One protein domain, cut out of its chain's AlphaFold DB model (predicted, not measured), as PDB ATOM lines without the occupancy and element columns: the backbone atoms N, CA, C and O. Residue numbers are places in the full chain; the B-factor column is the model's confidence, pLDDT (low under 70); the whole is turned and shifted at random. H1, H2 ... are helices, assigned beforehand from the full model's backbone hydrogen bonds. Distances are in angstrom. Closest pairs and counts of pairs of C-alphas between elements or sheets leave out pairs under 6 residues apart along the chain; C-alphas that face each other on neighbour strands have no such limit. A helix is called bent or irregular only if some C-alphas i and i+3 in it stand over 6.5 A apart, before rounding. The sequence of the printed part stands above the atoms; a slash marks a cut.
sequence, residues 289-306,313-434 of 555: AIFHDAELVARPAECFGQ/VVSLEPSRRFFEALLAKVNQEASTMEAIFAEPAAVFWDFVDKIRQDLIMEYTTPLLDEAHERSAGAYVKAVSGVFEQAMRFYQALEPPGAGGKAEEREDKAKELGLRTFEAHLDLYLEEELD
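Overview. This is residues 289 to 306 and 313 to 434 of the 555 residues of the protein "F-box domain-containing protein" of Ophiocordyceps australis (UniProt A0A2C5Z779). Four long helical pieces, H3, H4, H5 and H6a, run up and down nearly lengthwise as an elongated bundle: H4 and H5 form the middle, H3 packs on one side of them and the bent helix H6 on the other. The short H1 and H2 pack on H4, H2 also near the first residues of H3. The printed part has 140 residues with six named helices, H1 to H6 in order, and no named strand: the class is all helix. It is compact, with a radius of gyration of the C-alphas of 15.9 A, and spans 50 by 32 by 18 A.

Along the chain. Find C-alpha 289 at (233.319, 335.969, 482.149), where H1, residues 289 to 292, begins. H2 holds residues 300 to 303. After the cut, H3 runs from residue 317 to 340 over 35.4 A. Go on to C-alpha 344 at (248.141, 344.209, 475.503); from there H4 runs 43.2 A to residue 374, with a kink of 32 degrees near residue 361. H5, residues 376 to 395, spans 28.4 A. H6, residues 406 to 434, was assigned as one helix by its hydrogen bonds but is bent: C-alphas 420 and 423 are 7.5 A apart. Its arms are H6a, residues 406 to 420, and H6b, residues 423 to 434, ending at C-alpha 434 at (245.103, 300.869, 460.483). H6b is irregular, with C-alphas 423 and 426 7.1 A apart.

Arrangement. Begin at the hub, H4, which touches five other helices. H3 and H4 form a hairpin at a shallow tilt of 14 degrees, opposite ways, with closest C-alphas Glu 338 and Pro 344, 5.2 A apart. H4 and H5 form another at 11 degrees; look at C-alphas Ala 371 and Tyr 379, their closest, 4.6 A apart. H5 and H6a form a third at 31 degrees, with closest C-alphas Tyr 394 and Ala 413 at 5.0 A. H6b touches H5 at a steep tilt of 44 degrees, closest at C-alphas Val 380 and Tyr 428, 6.4 A apart. H2 touches H4, closest at C-alphas Pro 300 and Leu 367, 4.9 A apart. H1 and H4 only just touch, with 3 pairs of C-alphas within 8 A, the closest being Phe 291 and Leu 359 at 7.2 A. H3 is apart from H6a and H6b. Every O i to N i+4 pair is within hydrogen-bond range in H5 and H6a, against 18 of 20 in H3, 24 of 27 in H4 and 7 of 8 in H6b; H1 and H2 are too short for such a pair.

Size, cuts and confidence. The two C-alphas farthest apart, those of Ala 339 and Asp 434, are 51.8 A apart. Residues 307 to 312 are not printed, and C-alphas 306 and 313 are 8.5 A apart across that cut. Of the links printed whole, none is long. The mean pLDDT of the printed part is 86.0; look for values under 70 at residues 298, 305 to 306, 313 and 401 to 405.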
ATOM      1  N   ALA A 289     234.678 336.482 482.348       87.06
ATOM      2  CA  ALA A 289     233.319 335.969 482.149       87.06
ATOM      3  C   ALA A 289     233.204 334.893 481.048       87.06
ATOM      4  O   ALA A 289     232.314 334.049 481.110       87.06
ATOM      5  N   ILE A 290     234.126 334.888 480.076       87.12
ATOM      6  CA  ILE A 290     234.163 333.909 478.974       87.12
ATOM      7  C   ILE A 290     234.234 332.453 479.466       87.12
ATOM      8  O   ILE A 290     233.666 331.574 478.827       87.12
ATOM      9  N   PHE A 291     234.882 332.202 480.611       86.81
ATOM     10  CA  PHE A 291     235.039 330.858 481.182       86.81
ATOM     11  C   PHE A 291     233.769 330.355 481.885       86.81
ATOM     12  O   PHE A 291     233.667 329.182 482.235       86.81
ATOM     13  N   HIS A 292     232.785 331.227 482.098       85.44
ATOM     14  CA  HIS A 292     231.507 330.900 482.737       85.44
ATOM     15  C   HIS A 292     230.312 331.129 481.805       85.44
ATOM     16  O   HIS A 292     229.160 331.119 482.242       85.44
ATOM     17  N   ASP A 293     230.576 331.362 480.522       85.56
ATOM     18  CA  ASP A 293     229.553 331.693 479.547       85.56
ATOM     19  C   ASP A 293     228.722 330.459 479.168       85.56
ATOM     20  O   ASP A 293     229.240 329.466 478.658       85.56
ATOM     21  N   ALA A 294     227.407 330.542 479.383       78.56
ATOM     22  CA  ALA A 294     226.462 329.461 479.111       78.56
ATOM     23  C   ALA A 294     226.421 329.028 477.631       78.56
ATOM     24  O   ALA A 294     226.071 327.880 477.343       78.56
ATOM     25  N   GLU A 295     226.758 329.924 476.696       76.25
ATOM     26  CA  GLU A 295     226.823 329.620 475.260       76.25
ATOM     27  C   GLU A 295     228.103 328.872 474.871       76.25
ATOM     28  O   GLU A 295     228.115 328.180 473.855       76.25
ATOM     29  N   LEU A 296     229.167 329.006 475.669       78.25
ATOM     30  CA  LEU A 296     230.456 328.343 475.455       78.25
ATOM     31  C   LEU A 296     230.605 327.058 476.280       78.25
ATOM     32  O   LEU A 296     231.651 326.418 476.220       78.25
ATOM     33  N   VAL A 297     229.571 326.656 477.027       75.50
ATOM     34  CA  VAL A 297     229.565 325.381 477.752       75.50
ATOM     35  C   VAL A 297     229.772 324.247 476.758       75.50
ATOM     36  O   VAL A 297     228.965 324.056 475.844       75.50
ATOM     37  N   ALA A 298     230.849 323.486 476.957       67.62
ATOM     38  CA  ALA A 298     231.221 322.386 476.092       67.62
ATOM     39  C   ALA A 298     230.077 321.364 476.002       67.62
ATOM     40  O   ALA A 298     229.700 320.724 476.985       67.62
ATOM     41  N   ARG A 299     229.533 321.175 474.793       77.38
ATOM     42  CA  ARG A 299     228.581 320.092 474.492       77.38
ATOM     43  C   ARG A 299     229.076 319.191 473.356       77.38
ATOM     44  O   ARG A 299     228.442 319.138 472.301       77.38
ATOM     45  N   PRO A 300     230.166 318.429 473.568       73.38
ATOM     46  CA  PRO A 300     230.689 317.480 472.580       73.38
ATOM     47  C   PRO A 300     229.650 316.478 472.056       73.38
ATOM     48  O   PRO A 300     229.684 316.086 470.892       73.38
ATOM     49  N   ALA A 301     228.677 316.108 472.898       73.81
ATOM     50  CA  ALA A 301     227.617 315.158 472.566       73.81
ATOM     51  C   ALA A 301     226.718 315.602 471.390       73.81
ATOM     52  O   ALA A 301     226.131 314.758 470.708       73.81
ATOM     53  N   GLU A 302     226.613 316.908 471.107       75.25
ATOM     54  CA  GLU A 302     225.790 317.423 470.004       75.25
ATOM     55  C   GLU A 302     226.335 317.010 468.624       75.25
ATOM     56  O   GLU A 302     225.547 316.790 467.702       75.25
ATOM     57  N   CYS A 303     227.652 316.794 468.492       74.44
ATOM     58  CA  CYS A 303     228.289 316.285 467.265       74.44
ATOM     59  C   CYS A 303     227.793 314.884 466.869       74.44
ATOM     60  O   CYS A 303     227.905 314.473 465.710       74.44
ATOM     61  N   PHE A 304     227.215 314.166 467.832       75.00
ATOM     62  CA  PHE A 304     226.732 312.802 467.686       75.00
ATOM     63  C   PHE A 304     225.200 312.672 467.719       75.00
ATOM     64  O   PHE A 304     224.656 311.654 467.286       75.00
ATOM     65  N   GLY A 305     224.486 313.684 468.224       61.34
ATOM     66  CA  GLY A 305     223.032 313.652 468.432       61.34
ATOM     67  C   GLY A 305     222.199 313.622 467.146       61.34
ATOM     68  O   GLY A 305     221.018 313.280 467.179       61.34
ATOM     69  N   GLN A 306     222.809 313.919 465.996       55.81
ATOM     70  CA  GLN A 306     222.147 313.889 464.690       55.81
ATOM     71  C   GLN A 306     222.288 312.537 463.967       55.81
ATOM     72  O   GLN A 306     222.008 312.435 462.776       55.81
ATOM     73  N   VAL A 313     228.022 308.886 460.905       63.94
ATOM     74  CA  VAL A 313     228.441 310.177 460.366       63.94
ATOM     75  C   VAL A 313     228.501 311.171 461.514       63.94
ATOM     76  O   VAL A 313     227.484 311.708 461.946       63.94
ATOM     77  N   VAL A 314     229.719 311.446 461.980       72.75
ATOM     78  CA  VAL A 314     229.999 312.574 462.878       72.75
ATOM     79  C   VAL A 314     229.670 313.878 462.153       72.75
ATOM     80  O   VAL A 314     230.158 314.120 461.040       72.75
ATOM     81  N   SER A 315     228.843 314.713 462.783       80.00
ATOM     82  CA  SER A 315     228.556 316.068 462.318       80.00
ATOM     83  C   SER A 315     229.528 317.043 462.975       80.00
ATOM     84  O   SER A 315     229.547 317.180 464.192       80.00
ATOM     85  N   LEU A 316     230.325 317.738 462.161       82.50
ATOM     86  CA  LEU A 316     231.312 318.736 462.604       82.50
ATOM     87  C   LEU A 316     230.736 320.164 462.663       82.50
ATOM     88  O   LEU A 316     231.469 321.140 462.824       82.50
ATOM     89  N   GLU A 317     229.427 320.311 462.463       84.81
ATOM     90  CA  GLU A 317     228.743 321.606 462.484       84.81
ATOM     91  C   GLU A 317     228.646 322.203 463.906       84.81
ATOM     92  O   GLU A 317     228.905 323.401 464.050       84.81
ATOM     93  N   PRO A 318     228.352 321.431 464.975       85.88
ATOM     94  CA  PRO A 318     228.337 321.968 466.340       85.88
ATOM     95  C   PRO A 318     229.713 322.469 466.797       85.88
ATOM     96  O   PRO A 318     229.811 323.567 467.345       85.88
ATOM     97  N   SER A 319     230.788 321.734 466.481       86.56
ATOM     98  CA  SER A 319     232.159 322.163 466.791       86.56
ATOM     99  C   SER A 319     232.535 323.444 466.051       86.56
ATOM    100  O   SER A 319     233.124 324.349 466.640       86.56
ATOM    101  N   ARG A 320     232.115 323.586 464.788       88.38
ATOM    102  CA  ARG A 320     232.336 324.811 464.016       88.38
ATOM    103  C   ARG A 320     231.680 326.026 464.672       88.38
ATOM    104  O   ARG A 320     232.331 327.059 464.806       88.38
ATOM    105  N   ARG A 321     230.420 325.908 465.097       88.75
ATOM    106  CA  ARG A 321     229.696 327.004 465.767       88.75
ATOM    107  C   ARG A 321     230.331 327.389 467.094       88.75
ATOM    108  O   ARG A 321     230.409 328.576 467.391       88.75
ATOM    109  N   PHE A 322     230.812 326.405 467.855       90.19
ATOM    110  CA  PHE A 322     231.563 326.647 469.084       90.19
ATOM    111  C   PHE A 322     232.819 327.493 468.819       90.19
ATOM    112  O   PHE A 322     232.978 328.546 469.433       90.19
ATOM    113  N   PHE A 323     233.662 327.107 467.850       91.19
ATOM    114  CA  PHE A 323     234.865 327.879 467.508       91.19
ATOM    115  C   PHE A 323     234.547 329.261 466.919       91.19
ATOM    116  O   PHE A 323     235.256 330.218 467.220       91.19
ATOM    117  N   GLU A 324     233.491 329.400 466.111       91.38
ATOM    118  CA  GLU A 324     233.054 330.698 465.570       91.38
ATOM    119  C   GLU A 324     232.555 331.640 466.681       91.38
ATOM    120  O   GLU A 324     232.927 332.816 466.708       91.38
ATOM    121  N   ALA A 325     231.763 331.132 467.631       91.25
ATOM    122  CA  ALA A 325     231.293 331.902 468.783       91.25
ATOM    123  C   ALA A 325     232.446 332.294 469.721       91.25
ATOM    124  O   ALA A 325     232.518 333.440 470.169       91.25
ATOM    125  N   LEU A 326     233.375 331.364 469.978       92.12
ATOM    126  CA  LEU A 326     234.572 331.619 470.778       92.12
ATOM    127  C   LEU A 326     235.456 332.684 470.119       92.12
ATOM    128  O   LEU A 326     235.871 333.627 470.786       92.12
ATOM    129  N   LEU A 327     235.693 332.582 468.807       92.50
ATOM    130  CA  LEU A 327     236.487 333.551 468.049       92.50
ATOM    131  C   LEU A 327     235.917 334.966 468.159       92.50
ATOM    132  O   LEU A 327     236.659 335.911 468.423       92.50
ATOM    133  N   ALA A 328     234.601 335.109 467.977       91.88
ATOM    134  CA  ALA A 328     233.935 336.403 468.059       91.88
ATOM    135  C   ALA A 328     234.120 337.049 469.442       91.88
ATOM    136  O   ALA A 328     234.461 338.229 469.523       91.88
ATOM    137  N   LYS A 329     233.963 336.268 470.519       91.25
ATOM    138  CA  LYS A 329     234.139 336.746 471.899       91.25
ATOM    139  C   LYS A 329     235.597 337.109 472.197       91.25
ATOM    140  O   LYS A 329     235.852 338.182 472.728       91.25
ATOM    141  N   VAL A 330     236.563 336.284 471.789       92.69
ATOM    142  CA  VAL A 330     237.996 336.563 472.012       92.69
ATOM    143  C   VAL A 330     238.460 337.819 471.273       92.69
ATOM    144  O   VAL A 330     239.146 338.658 471.858       92.69
ATOM    145  N   ASN A 331     238.056 337.991 470.011       91.50
ATOM    146  CA  ASN A 331     238.430 339.173 469.232       91.50
ATOM    147  C   ASN A 331     237.747 340.451 469.750       91.50
ATOM    148  O   ASN A 331     238.338 341.527 469.682       91.50
ATOM    149  N   GLN A 332     236.536 340.360 470.312       89.94
ATOM    150  CA  GLN A 332     235.894 341.501 470.970       89.94
ATOM    151  C   GLN A 332     236.719 341.991 472.173       89.94
ATOM    152  O   GLN A 332     236.941 343.197 472.322       89.94
ATOM    153  N   GLU A 333     237.231 341.061 472.981       88.62
ATOM    154  CA  GLU A 333     238.004 341.381 474.186       88.62
ATOM    155  C   GLU A 333     239.395 341.952 473.911       88.62
ATOM    156  O   GLU A 333     239.949 342.656 474.759       88.62
ATOM    157  N   ALA A 334     239.946 341.733 472.714       88.62
ATOM    158  CA  ALA A 334     241.204 342.355 472.306       88.62
ATOM    159  C   ALA A 334     241.147 343.888 472.462       88.62
ATOM    160  O   ALA A 334     242.073 344.499 472.999       88.62
ATOM    161  N   SER A 335     240.023 344.508 472.081       88.31
ATOM    162  CA  SER A 335     239.825 345.958 472.212       88.31
ATOM    163  C   SER A 335     239.778 346.428 473.674       88.31
ATOM    164  O   SER A 335     240.317 347.486 474.013       88.31
ATOM    165  N   THR A 336     239.192 345.622 474.564       88.88
ATOM    166  CA  THR A 336     239.139 345.886 476.006       88.88
ATOM    167  C   THR A 336     240.539 345.812 476.615       88.88
ATOM    168  O   THR A 336     240.942 346.702 477.368       88.88
ATOM    169  N   MET A 337     241.324 344.797 476.241       89.94
ATOM    170  CA  MET A 337     242.702 344.623 476.710       89.94
ATOM    171  C   MET A 337     243.621 345.760 476.252       89.94
ATOM    172  O   MET A 337     244.431 346.235 477.050       89.94
ATOM    173  N   GLU A 338     243.463 346.242 475.014       89.56
ATOM    174  CA  GLU A 338     244.201 347.402 474.484       89.56
ATOM    175  C   GLU A 338     243.924 348.685 475.282       89.56
ATOM    176  O   GLU A 338     244.805 349.527 475.459       89.56
ATOM    177  N   ALA A 339     242.709 348.831 475.810       88.62
ATOM    178  CA  ALA A 339     242.345 349.985 476.618       88.62
ATOM    179  C   ALA A 339     242.930 349.958 478.042       88.62
ATOM    180  O   ALA A 339     243.201 351.031 478.595       88.62
ATOM    181  N   ILE A 340     243.086 348.767 478.632       88.25
ATOM    182  CA  ILE A 340     243.441 348.573 480.048       88.25
ATOM    183  C   ILE A 340     244.955 348.442 480.244       88.25
ATOM    184  O   ILE A 340     245.514 349.087 481.135       88.25
ATOM    185  N   PHE A 341     245.617 347.593 479.455       88.69
ATOM    186  CA  PHE A 341     246.987 347.151 479.720       88.69
ATOM    187  C   PHE A 341     248.024 347.910 478.887       88.69
ATOM    188  O   PHE A 341     247.786 348.285 477.744       88.69
ATOM    189  N   ALA A 342     249.219 348.104 479.457       86.06
ATOM    190  CA  ALA A 342     250.342 348.736 478.755       86.06
ATOM    191  C   ALA A 342     250.974 347.820 477.686       86.06
ATOM    192  O   ALA A 342     251.465 348.310 476.674       86.06
ATOM    193  N   GLU A 343     250.941 346.499 477.902       86.25
ATOM    194  CA  GLU A 343     251.468 345.471 476.991       86.25
ATOM    195  C   GLU A 343     250.347 344.507 476.555       86.25
ATOM    196  O   GLU A 343     250.335 343.343 476.956       86.25
ATOM    197  N   PRO A 344     249.372 344.962 475.750       87.00
ATOM    198  CA  PRO A 344     248.141 344.209 475.503       87.00
ATOM    199  C   PRO A 344     248.367 342.899 474.731       87.00
ATOM    200  O   PRO A 344     247.667 341.921 474.975       87.00
ATOM    201  N   ALA A 345     249.377 342.837 473.857       87.19
ATOM    202  CA  ALA A 345     249.693 341.633 473.089       87.19
ATOM    203  C   ALA A 345     250.148 340.459 473.974       87.19
ATOM    204  O   ALA A 345     249.755 339.323 473.725       87.19
ATOM    205  N   ALA A 346     250.953 340.718 475.012       87.56
ATOM    206  CA  ALA A 346     251.404 339.671 475.929       87.56
ATOM    207  C   ALA A 346     250.221 339.093 476.722       87.56
ATOM    208  O   ALA A 346     250.040 337.880 476.760       87.56
ATOM    209  N   VAL A 347     249.363 339.975 477.250       90.31
ATOM    210  CA  VAL A 347     248.152 339.591 477.995       90.31
ATOM    211  C   VAL A 347     247.192 338.786 477.127       90.31
ATOM    212  O   VAL A 347     246.626 337.799 477.586       90.31
ATOM    213  N   PHE A 348     247.032 339.175 475.862       91.50
ATOM    214  CA  PHE A 348     246.180 338.458 474.922       91.50
ATOM    215  C   PHE A 348     246.660 337.023 474.685       91.50
ATOM    216  O   PHE A 348     245.853 336.099 474.712       91.50
ATOM    217  N   TRP A 349     247.962 336.805 474.484       91.31
ATOM    218  CA  TRP A 349     248.479 335.449 474.282       91.31
ATOM    219  C   TRP A 349     248.394 334.589 475.544       91.31
ATOM    220  O   TRP A 349     248.048 333.414 475.429       91.31
ATOM    221  N   ASP A 350     248.635 335.163 476.726       91.75
ATOM    222  CA  ASP A 350     248.442 334.461 478.003       91.75
ATOM    223  C   ASP A 350     246.960 334.080 478.205       91.75
ATOM    224  O   ASP A 350     246.640 332.960 478.608       91.75
ATOM    225  N   PHE A 351     246.036 334.968 477.826       93.12
ATOM    226  CA  PHE A 351     244.599 334.699 477.832       93.12
ATOM    227  C   PHE A 351     244.203 333.585 476.851       93.12
ATOM    228  O   PHE A 351     243.462 332.674 477.219       93.12
ATOM    229  N   VAL A 352     244.720 333.607 475.619       93.19
ATOM    230  CA  VAL A 352     244.460 332.554 474.622       93.19
ATOM    231  C   VAL A 352     245.049 331.210 475.068       93.19
ATOM    232  O   VAL A 352     244.426 330.172 474.837       93.19
ATOM    233  N   ASP A 353     246.209 331.195 475.732       93.25
ATOM    234  CA  ASP A 353     246.773 329.964 476.302       93.25
ATOM    235  C   ASP A 353     245.860 329.384 477.392       93.25
ATOM    236  O   ASP A 353     245.632 328.173 477.419       93.25
ATOM    237  N   LYS A 354     245.247 330.236 478.225       93.38
ATOM    238  CA  LYS A 354     244.244 329.799 479.203       93.38
ATOM    239  C   LYS A 354     242.965 329.278 478.540       93.38
ATOM    240  O   LYS A 354     242.474 328.223 478.926       93.38
ATOM    241  N   ILE A 355     242.475 329.942 477.491       93.31
ATOM    242  CA  ILE A 355     241.337 329.468 476.675       93.31
ATOM    243  C   ILE A 355     241.625 328.109 476.041       93.31
ATOM    244  O   ILE A 355     240.740 327.254 475.992       93.31
ATOM    245  N   ARG A 356     242.857 327.880 475.569       93.19
ATOM    246  CA  ARG A 356     243.254 326.564 475.067       93.19
ATOM    247  C   ARG A 356     243.008 325.495 476.129       93.19
ATOM    248  O   ARG A 356     242.394 324.483 475.815       93.19
ATOM    249  N   GLN A 357     243.502 325.714 477.344       92.00
ATOM    250  CA  GLN A 357     243.459 324.728 478.425       92.00
ATOM    251  C   GLN A 357     242.038 324.501 478.950       92.00
ATOM    252  O   GLN A 357     241.609 323.358 479.063       92.00
ATOM    253  N   ASP A 358     241.304 325.579 479.224       91.25
ATOM    254  CA  ASP A 358     240.045 325.505 479.971       91.25
ATOM    255  C   ASP A 358     238.802 325.421 479.071       91.25
ATOM    256  O   ASP A 358     237.739 325.063 479.548       91.25
ATOM    257  N   LEU A 359     238.890 325.760 477.779       90.94
ATOM    258  CA  LEU A 359     237.734 325.693 476.868       90.94
ATOM    259  C   LEU A 359     237.983 324.741 475.704       90.94
ATOM    260  O   LEU A 359     237.175 323.855 475.440       90.94
ATOM    261  N   ILE A 360     239.100 324.907 474.991       91.94
ATOM    262  CA  ILE A 360     239.355 324.115 473.780       91.94
ATOM    263  C   ILE A 360     239.675 322.667 474.148       91.94
ATOM    264  O   ILE A 360     239.069 321.767 473.581       91.94
ATOM    265  N   MET A 361     240.568 322.417 475.108       90.94
ATOM    266  CA  MET A 361     240.880 321.050 475.544       90.94
ATOM    267  C   MET A 361     239.696 320.392 476.265       90.94
ATOM    268  O   MET A 361     239.417 319.224 476.005       90.94
ATOM    269  N   GLU A 362     238.945 321.142 477.082       90.94
ATOM    270  CA  GLU A 362     237.719 320.642 477.729       90.94
ATOM    271  C   GLU A 362     236.632 320.259 476.706       90.94
ATOM    272  O   GLU A 362     235.861 319.331 476.935       90.94
ATOM    273  N   TYR A 363     236.595 320.911 475.540       89.44
ATOM    274  CA  TYR A 363     235.709 320.526 474.442       89.44
ATOM    275  C   TYR A 363     236.270 319.377 473.590       89.44
ATOM    276  O   TYR A 363     235.556 318.429 473.259       89.44
ATOM    277  N   THR A 364     237.541 319.467 473.195       90.56
ATOM    278  CA  THR A 364     238.164 318.560 472.229       90.56
ATOM    279  C   THR A 364     238.408 317.179 472.819       90.56
ATOM    280  O   THR A 364     238.020 316.208 472.183       90.56
ATOM    281  N   THR A 365     238.994 317.053 474.012       90.62
ATOM    282  CA  THR A 365     239.345 315.733 474.563       90.62
ATOM    283  C   THR A 365     238.117 314.825 474.724       90.62
ATOM    284  O   THR A 365     238.120 313.751 474.127       90.62
ATOM    285  N   PRO A 366     237.004 315.255 475.354       90.50
ATOM    286  CA  PRO A 366     235.822 314.399 475.464       90.50
ATOM    287  C   PRO A 366     235.152 314.107 474.114       90.50
ATOM    288  O   PRO A 366     234.559 313.046 473.938       90.50
ATOM    289  N   LEU A 367     235.230 315.031 473.144       88.44
ATOM    290  CA  LEU A 367     234.737 314.790 471.784       88.44
ATOM    291  C   LEU A 367     235.517 313.665 471.095       88.44
ATOM    292  O   LEU A 367     234.925 312.861 470.377       88.44
ATOM    293  N   LEU A 368     236.837 313.641 471.285       89.12
ATOM    294  CA  LEU A 368     237.724 312.650 470.688       89.12
ATOM    295  C   LEU A 368     237.593 311.290 471.373       89.12
ATOM    296  O   LEU A 368     237.474 310.291 470.667       89.12
ATOM    297  N   ASP A 369     237.515 311.259 472.703       89.31
ATOM    298  CA  ASP A 369     237.307 310.026 473.472       89.31
ATOM    299  C   ASP A 369     235.985 309.346 473.066       89.31
ATOM    300  O   ASP A 369     235.965 308.180 472.670       89.31
ATOM    301  N   GLU A 370     234.882 310.101 473.031       86.25
ATOM    302  CA  GLU A 370     233.566 309.595 472.617       86.25
ATOM    303  C   GLU A 370     233.542 309.168 471.134       86.25
ATOM    304  O   GLU A 370     232.832 308.232 470.754       86.25
ATOM    305  N   ALA A 371     234.309 309.838 470.263       86.81
ATOM    306  CA  ALA A 371     234.424 309.440 468.860       86.81
ATOM    307  C   ALA A 371     235.182 308.113 468.708       86.81
ATOM    308  O   ALA A 371     234.770 307.278 467.897       86.81
ATOM    309  N   HIS A 372     236.249 307.919 469.492       87.75
ATOM    310  CA  HIS A 372     237.058 306.696 469.512       87.75
ATOM    311  C   HIS A 372     236.252 305.490 469.992       87.75
ATOM    312  O   HIS A 372     236.245 304.462 469.314       87.75
ATOM    313  N   GLU A 373     235.474 305.645 471.067       86.00
ATOM    314  CA  GLU A 373     234.614 304.576 471.598       86.00
ATOM    315  C   GLU A 373     233.552 304.093 470.595       86.00
ATOM    316  O   GLU A 373     233.146 302.928 470.619       86.00
ATOM    317  N   ARG A 374     233.091 304.972 469.696       83.75
ATOM    318  CA  ARG A 374     232.038 304.656 468.720       83.75
ATOM    319  C   ARG A 374     232.574 303.979 467.470       83.75
ATOM    320  O   ARG A 374     232.059 302.937 467.070       83.75
ATOM    321  N   SER A 375     233.551 304.593 466.804       83.69
ATOM    322  CA  SER A 375     234.228 303.975 465.661       83.69
ATOM    323  C   SER A 375     235.541 304.680 465.324       83.69
ATOM    324  O   SER A 375     235.625 305.907 465.329       83.69
ATOM    325  N   ALA A 376     236.538 303.904 464.891       84.50
ATOM    326  CA  ALA A 376     237.812 304.439 464.405       84.50
ATOM    327  C   ALA A 376     237.626 305.447 463.248       84.50
ATOM    328  O   ALA A 376     238.275 306.490 463.206       84.50
ATOM    329  N   GLY A 377     236.681 305.191 462.332       83.75
ATOM    330  CA  GLY A 377     236.381 306.107 461.223       83.75
ATOM    331  C   GLY A 377     235.749 307.433 461.670       83.75
ATOM    332  O   GLY A 377     236.055 308.488 461.110       83.75
ATOM    333  N   ALA A 378     234.894 307.406 462.700       84.56
ATOM    334  CA  ALA A 378     234.361 308.614 463.330       84.56
ATOM    335  C   ALA A 378     235.466 309.410 464.029       84.56
ATOM    336  O   ALA A 378     235.509 310.631 463.883       84.56
ATOM    337  N   TYR A 379     236.366 308.721 464.733       88.56
ATOM    338  CA  TYR A 379     237.508 309.312 465.423       88.56
ATOM    339  C   TYR A 379     238.443 310.063 464.476       88.56
ATOM    340  O   TYR A 379     238.628 311.266 464.641       88.56
ATOM    341  N   VAL A 380     238.951 309.416 463.423       89.12
ATOM    342  CA  VAL A 380     239.834 310.069 462.438       89.12
ATOM    343  C   VAL A 380     239.171 311.305 461.823       89.12
ATOM    344  O   VAL A 380     239.790 312.368 461.694       89.12
ATOM    345  N   LYS A 381     237.886 311.202 461.466       87.88
ATOM    346  CA  LYS A 381     237.129 312.324 460.901       87.88
ATOM    347  C   LYS A 381     236.912 313.451 461.918       87.88
ATOM    348  O   LYS A 381     236.937 314.623 461.543       87.88
ATOM    349  N   ALA A 382     236.701 313.112 463.189       89.06
ATOM    350  CA  ALA A 382     236.561 314.073 464.275       89.06
ATOM    351  C   ALA A 382     237.885 314.801 464.548       89.06
ATOM    352  O   ALA A 382     237.897 316.028 464.536       89.06
ATOM    353  N   VAL A 383     238.997 314.073 464.704       90.94
ATOM    354  CA  VAL A 383     240.331 314.652 464.938       90.94
ATOM    355  C   VAL A 383     240.709 315.606 463.810       90.94
ATOM    356  O   VAL A 383     241.001 316.770 464.072       90.94
ATOM    357  N   SER A 384     240.649 315.155 462.556       90.25
ATOM    358  CA  SER A 384     241.021 315.979 461.395       90.25
ATOM    359  C   SER A 384     240.135 317.221 461.237       90.25
ATOM    360  O   SER A 384     240.639 318.318 460.991       90.25
ATOM    361  N   GLY A 385     238.821 317.079 461.438       89.06
ATOM    362  CA  GLY A 385     237.871 318.184 461.348       89.06
ATOM    363  C   GLY A 385     238.024 319.219 462.462       89.06
ATOM    364  O   GLY A 385     238.026 320.421 462.200       89.06
ATOM    365  N   VAL A 386     238.175 318.768 463.707       91.25
ATOM    366  CA  VAL A 386     238.343 319.644 464.877       91.25
ATOM    367  C   VAL A 386     239.721 320.304 464.857       91.25
ATOM    368  O   VAL A 386     239.824 321.483 465.186       91.25
ATOM    369  N   PHE A 387     240.758 319.602 464.388       91.88
ATOM    370  CA  PHE A 387     242.083 320.177 464.153       91.88
ATOM    371  C   PHE A 387     242.035 321.306 463.122       91.88
ATOM    372  O   PHE A 387     242.541 322.398 463.377       91.88
ATOM    373  N   GLU A 388     241.379 321.091 461.977       91.69
ATOM    374  CA  GLU A 388     241.221 322.136 460.962       91.69
ATOM    375  C   GLU A 388     240.473 323.355 461.524       91.69
ATOM    376  O   GLU A 388     240.890 324.498 461.318       91.69
ATOM    377  N   GLN A 389     239.382 323.129 462.257       91.31
ATOM    378  CA  GLN A 389     238.593 324.200 462.866       91.31
ATOM    379  C   GLN A 389     239.382 324.972 463.932       91.31
ATOM    380  O   GLN A 389     239.357 326.203 463.925       91.31
ATOM    381  N   ALA A 390     240.135 324.281 464.789       91.88
ATOM    382  CA  ALA A 390     240.993 324.900 465.794       91.88
ATOM    383  C   ALA A 390     242.139 325.701 465.151       91.88
ATOM    384  O   ALA A 390     242.417 326.826 465.561       91.88
ATOM    385  N   MET A 391     242.768 325.181 464.093       90.88
ATOM    386  CA  MET A 391     243.800 325.915 463.354       90.88
ATOM    387  C   MET A 391     243.239 327.172 462.687       90.88
ATOM    388  O   MET A 391     243.866 328.230 462.754       90.88
ATOM    389  N   ARG A 392     242.038 327.093 462.096       91.44
ATOM    390  CA  ARG A 392     241.332 328.269 461.561       91.44
ATOM    391  C   ARG A 392     241.023 329.287 462.660       91.44
ATOM    392  O   ARG A 392     241.207 330.477 462.425       91.44
ATOM    393  N   PHE A 393     240.607 328.832 463.843       93.19
ATOM    394  CA  PHE A 393     240.410 329.687 465.014       93.19
ATOM    395  C   PHE A 393     241.699 330.441 465.370       93.19
ATOM    396  O   PHE A 393     241.691 331.667 465.358       93.19
ATOM    397  N   TYR A 394     242.823 329.744 465.584       91.19
ATOM    398  CA  TYR A 394     244.082 330.391 465.976       91.19
ATOM    399  C   TYR A 394     244.631 331.351 464.913       91.19
ATOM    400  O   TYR A 394     245.193 332.390 465.253       91.19
ATOM    401  N   GLN A 395     244.463 331.034 463.626       90.06
ATOM    402  CA  GLN A 395     244.883 331.906 462.523       90.06
ATOM    403  C   GLN A 395     244.014 333.164 462.387       90.06
ATOM    404  O   GLN A 395     244.506 334.197 461.932       90.06
ATOM    405  N   ALA A 396     242.739 333.081 462.772       90.69
ATOM    406  CA  ALA A 396     241.788 334.186 462.711       90.69
ATOM    407  C   ALA A 396     241.810 335.093 463.958       90.69
ATOM    408  O   ALA A 396     241.057 336.067 464.015       90.69
ATOM    409  N   LEU A 397     242.656 334.792 464.950       89.81
ATOM    410  CA  LEU A 397     242.840 335.643 466.123       89.81
ATOM    411  C   LEU A 397     243.489 336.975 465.738       89.81
ATOM    412  O   LEU A 397     244.517 337.027 465.050       89.81
ATOM    413  N   GLU A 398     242.909 338.058 466.243       87.25
ATOM    414  CA  GLU A 398     243.402 339.417 466.045       87.25
ATOM    415  C   GLU A 398     243.995 339.945 467.361       87.25
ATOM    416  O   GLU A 398     243.271 340.512 468.179       87.25
ATOM    417  N   PRO A 399     245.308 339.753 467.609       84.19
ATOM    418  CA  PRO A 399     245.928 340.248 468.831       84.19
ATOM    419  C   PRO A 399     245.914 341.789 468.868       84.19
ATOM    420  O   PRO A 399     246.172 342.424 467.837       84.19
ATOM    421  N   PRO A 400     245.671 342.399 470.041       80.19
ATOM    422  CA  PRO A 400     245.627 343.846 470.197       80.19
ATOM    423  C   PRO A 400     247.009 344.492 470.038       80.19
ATOM    424  O   PRO A 400     248.012 344.012 470.573       80.19
ATOM    425  N   GLY A 401     247.044 345.619 469.324       67.81
ATOM    426  CA  GLY A 401     248.259 346.357 468.978       67.81
ATOM    427  C   GLY A 401     248.669 346.184 467.509       67.81
ATOM    428  O   GLY A 401     248.921 345.083 467.022       67.81
ATOM    429  N   ALA A 402     248.787 347.309 466.798       50.12
ATOM    430  CA  ALA A 402     248.980 347.418 465.346       50.12
ATOM    431  C   ALA A 402     250.337 346.915 464.780       50.12
ATOM    432  O   ALA A 402     250.796 347.419 463.756       50.12
ATOM    433  N   GLY A 403     251.024 345.967 465.427       49.91
ATOM    434  CA  GLY A 403     252.441 345.706 465.142       49.91
ATOM    435  C   GLY A 403     252.975 344.300 465.391       49.91
ATOM    436  O   GLY A 403     254.190 344.129 465.338       49.91
ATOM    437  N   GLY A 404     252.134 343.291 465.632       56.22
ATOM    438  CA  GLY A 404     252.607 341.910 465.535       56.22
ATOM    439  C   GLY A 404     253.001 341.630 464.086       56.22
ATOM    440  O   GLY A 404     252.152 341.725 463.196       56.22
ATOM    441  N   LYS A 405     254.277 341.316 463.821       65.19
ATOM    442  CA  LYS A 405     254.677 340.803 462.502       65.19
ATOM    443  C   LYS A 405     253.762 339.621 462.196       65.19
ATOM    444  O   LYS A 405     253.575 338.774 463.064       65.19
ATOM    445  N   ALA A 406     253.190 339.567 460.995       72.50
ATOM    446  CA  ALA A 406     252.292 338.473 460.616       72.50
ATOM    447  C   ALA A 406     252.925 337.094 460.894       72.50
ATOM    448  O   ALA A 406     252.235 336.187 461.345       72.50
ATOM    449  N   GLU A 407     254.250 336.999 460.741       78.12
ATOM    450  CA  GLU A 407     255.069 335.832 461.088       78.12
ATOM    451  C   GLU A 407     254.984 335.445 462.575       78.12
ATOM    452  O   GLU A 407     254.727 334.294 462.889       78.12
ATOM    453  N   GLU A 408     255.114 336.394 463.508       79.88
ATOM    454  CA  GLU A 408     255.066 336.108 464.952       79.88
ATOM    455  C   GLU A 408     253.675 335.627 465.388       79.88
ATOM    456  O   GLU A 408     253.545 334.735 466.226       79.88
ATOM    457  N   ARG A 409     252.625 336.183 464.773       80.69
ATOM    458  CA  ARG A 409     251.250 335.712 464.965       80.69
ATOM    459  C   ARG A 409     251.085 334.286 464.454       80.69
ATOM    460  O   ARG A 409     250.490 333.461 465.139       80.69
ATOM    461  N   GLU A 410     251.585 334.009 463.254       85.12
ATOM    462  CA  GLU A 410     251.495 332.688 462.641       85.12
ATOM    463  C   GLU A 410     252.260 331.640 463.460       85.12
ATOM    464  O   GLU A 410     251.740 330.550 463.704       85.12
ATOM    465  N   ASP A 411     253.451 331.983 463.947       88.69
ATOM    466  CA  ASP A 411     254.263 331.117 464.799       88.69
ATOM    467  C   ASP A 411     253.556 330.820 466.126       88.69
ATOM    468  O   ASP A 411     253.479 329.660 466.535       88.69
ATOM    469  N   LYS A 412     252.956 331.835 466.765       85.19
ATOM    470  CA  LYS A 412     252.162 331.657 467.990       85.19
ATOM    471  C   LYS A 412     250.908 330.817 467.764       85.19
ATOM    472  O   LYS A 412     250.609 329.939 468.571       85.19
ATOM    473  N   ALA A 413     250.200 331.037 466.658       87.19
ATOM    474  CA  ALA A 413     249.028 330.249 466.289       87.19
ATOM    475  C   ALA A 413     249.383 328.767 466.078       87.19
ATOM    476  O   ALA A 413     248.679 327.887 466.571       87.19
ATOM    477  N   LYS A 414     250.504 328.485 465.398       88.88
ATOM    478  CA  LYS A 414     251.025 327.120 465.217       88.88
ATOM    479  C   LYS A 414     251.461 326.497 466.538       88.88
ATOM    480  O   LYS A 414     251.101 325.356 466.804       88.88
ATOM    481  N   GLU A 415     252.207 327.232 467.363       92.69
ATOM    482  CA  GLU A 415     252.661 326.778 468.684       92.69
ATOM    483  C   GLU A 415     251.470 326.345 469.552       92.69
ATOM    484  O   GLU A 415     251.475 325.251 470.114       92.69
ATOM    485  N   LEU A 416     250.430 327.182 469.631       90.06
ATOM    486  CA  LEU A 416     249.237 326.904 470.427       90.06
ATOM    487  C   LEU A 416     248.414 325.751 469.855       90.06
ATOM    488  O   LEU A 416     248.038 324.865 470.617       90.06
ATOM    489  N   GLY A 417     248.185 325.733 468.538       89.31
ATOM    490  CA  GLY A 417     247.453 324.660 467.868       89.31
ATOM    491  C   GLY A 417     248.122 323.297 468.038       89.31
ATOM    492  O   GLY A 417     247.454 322.332 468.395       89.31
ATOM    493  N   LEU A 418     249.444 323.215 467.864       89.38
ATOM    494  CA  LEU A 418     250.186 321.966 468.058       89.38
ATOM    495  C   LEU A 418     250.112 321.484 469.509       89.38
ATOM    496  O   LEU A 418     249.824 320.312 469.732       89.38
ATOM    497  N   ARG A 419     250.272 322.381 470.491       91.81
ATOM    498  CA  ARG A 419     250.151 322.028 471.917       91.81
ATOM    499  C   ARG A 419     248.777 321.475 472.294       91.81
ATOM    500  O   ARG A 419     248.699 320.649 473.194       91.81
ATOM    501  N   THR A 420     247.702 321.911 471.635       90.38
ATOM    502  CA  THR A 420     246.346 321.391 471.892       90.38
ATOM    503  C   THR A 420     246.204 319.926 471.478       90.38
ATOM    504  O   THR A 420     245.535 319.152 472.159       90.38
ATOM    505  N   PHE A 421     246.820 319.536 470.358       89.94
ATOM    506  CA  PHE A 421     246.621 318.215 469.756       89.94
ATOM    507  C   PHE A 421     247.785 317.248 469.964       89.94
ATOM    508  O   PHE A 421     247.605 316.074 469.671       89.94
ATOM    509  N   GLU A 422     248.922 317.691 470.507       90.12
ATOM    510  CA  GLU A 422     250.124 316.871 470.727       90.12
ATOM    511  C   GLU A 422     249.807 315.518 471.381       90.12
ATOM    512  O   GLU A 422     250.226 314.484 470.875       90.12
ATOM    513  N   ALA A 423     248.968 315.510 472.421       89.25
ATOM    514  CA  ALA A 423     248.568 314.290 473.123       89.25
ATOM    515  C   ALA A 423     247.703 313.315 472.292       89.25
ATOM    516  O   ALA A 423     247.618 312.140 472.633       89.25
ATOM    517  N   HIS A 424     247.058 313.784 471.220       88.12
ATOM    518  CA  HIS A 424     246.135 313.001 470.390       88.12
ATOM    519  C   HIS A 424     246.763 312.561 469.052       88.12
ATOM    520  O   HIS A 424     246.183 311.735 468.345       88.12
ATOM    521  N   LEU A 425     247.931 313.109 468.682       88.50
ATOM    522  CA  LEU A 425     248.568 312.869 467.380       88.50
ATOM    523  C   LEU A 425     249.028 311.421 467.203       88.50
ATOM    524  O   LEU A 425     248.801 310.854 466.137       88.50
ATOM    525  N   ASP A 426     249.644 310.826 468.224       90.62
ATOM    526  CA  ASP A 426     250.176 309.461 468.129       90.62
ATOM    527  C   ASP A 426     249.047 308.451 467.875       90.62
ATOM    528  O   ASP A 426     249.082 307.718 466.886       90.62
ATOM    529  N   LEU A 427     247.982 308.505 468.685       90.94
ATOM    530  CA  LEU A 427     246.800 307.652 468.516       90.94
ATOM    531  C   LEU A 427     246.110 307.890 467.165       90.94
ATOM    532  O   LEU A 427     245.649 306.951 466.524       90.94
ATOM    533  N   TYR A 428     246.039 309.144 466.709       92.06
ATOM    534  CA  TYR A 428     245.494 309.465 465.390       92.06
ATOM    535  C   TYR A 428     246.283 308.811 464.250       92.06
ATOM    536  O   TYR A 428     245.677 308.245 463.343       92.06
ATOM    537  N   LEU A 429     247.616 308.877 464.284       93.19
ATOM    538  CA  LEU A 429     248.460 308.295 463.240       93.19
ATOM    539  C   LEU A 429     248.363 306.766 463.205       93.19
ATOM    540  O   LEU A 429     248.388 306.187 462.120       93.19
ATOM    541  N   GLU A 430     248.237 306.126 464.367       93.31
ATOM    542  CA  GLU A 430     248.035 304.680 464.474       93.31
ATOM    543  C   GLU A 430     246.679 304.251 463.889       93.31
ATOM    544  O   GLU A 430     246.639 303.410 462.990       93.31
ATOM    545  N   GLU A 431     245.578 304.874 464.321       91.19
ATOM    546  CA  GLU A 431     244.227 304.551 463.835       91.19
ATOM    547  C   GLU A 431     244.060 304.842 462.333       91.19
ATOM    548  O   GLU A 431     243.438 304.061 461.607       91.19
ATOM    549  N   GLU A 432     244.648 305.933 461.832       92.94
ATOM    550  CA  GLU A 432     244.604 306.279 460.407       92.94
ATOM    551  C   GLU A 432     245.372 305.264 459.549       92.94
ATOM    552  O   GLU A 432     244.902 304.851 458.486       92.94
ATOM    553  N   LEU A 433     246.539 304.810 460.017       92.69
ATOM    554  CA  LEU A 433     247.319 303.780 459.332       92.69
ATOM    555  C   LEU A 433     246.568 302.446 459.292       92.69
ATOM    556  O   LEU A 433     246.566 301.772 458.256       92.69
ATOM    557  N   ASP A 434     245.912 302.079 460.388       92.44
ATOM    558  CA  ASP A 434     245.103 300.869 460.483       92.44
ATOM    559  C   ASP A 434     243.889 300.913 459.549       92.44
ATOM    560  O   ASP A 434     243.606 299.934 458.851       92.44
TER     561      ASP A 434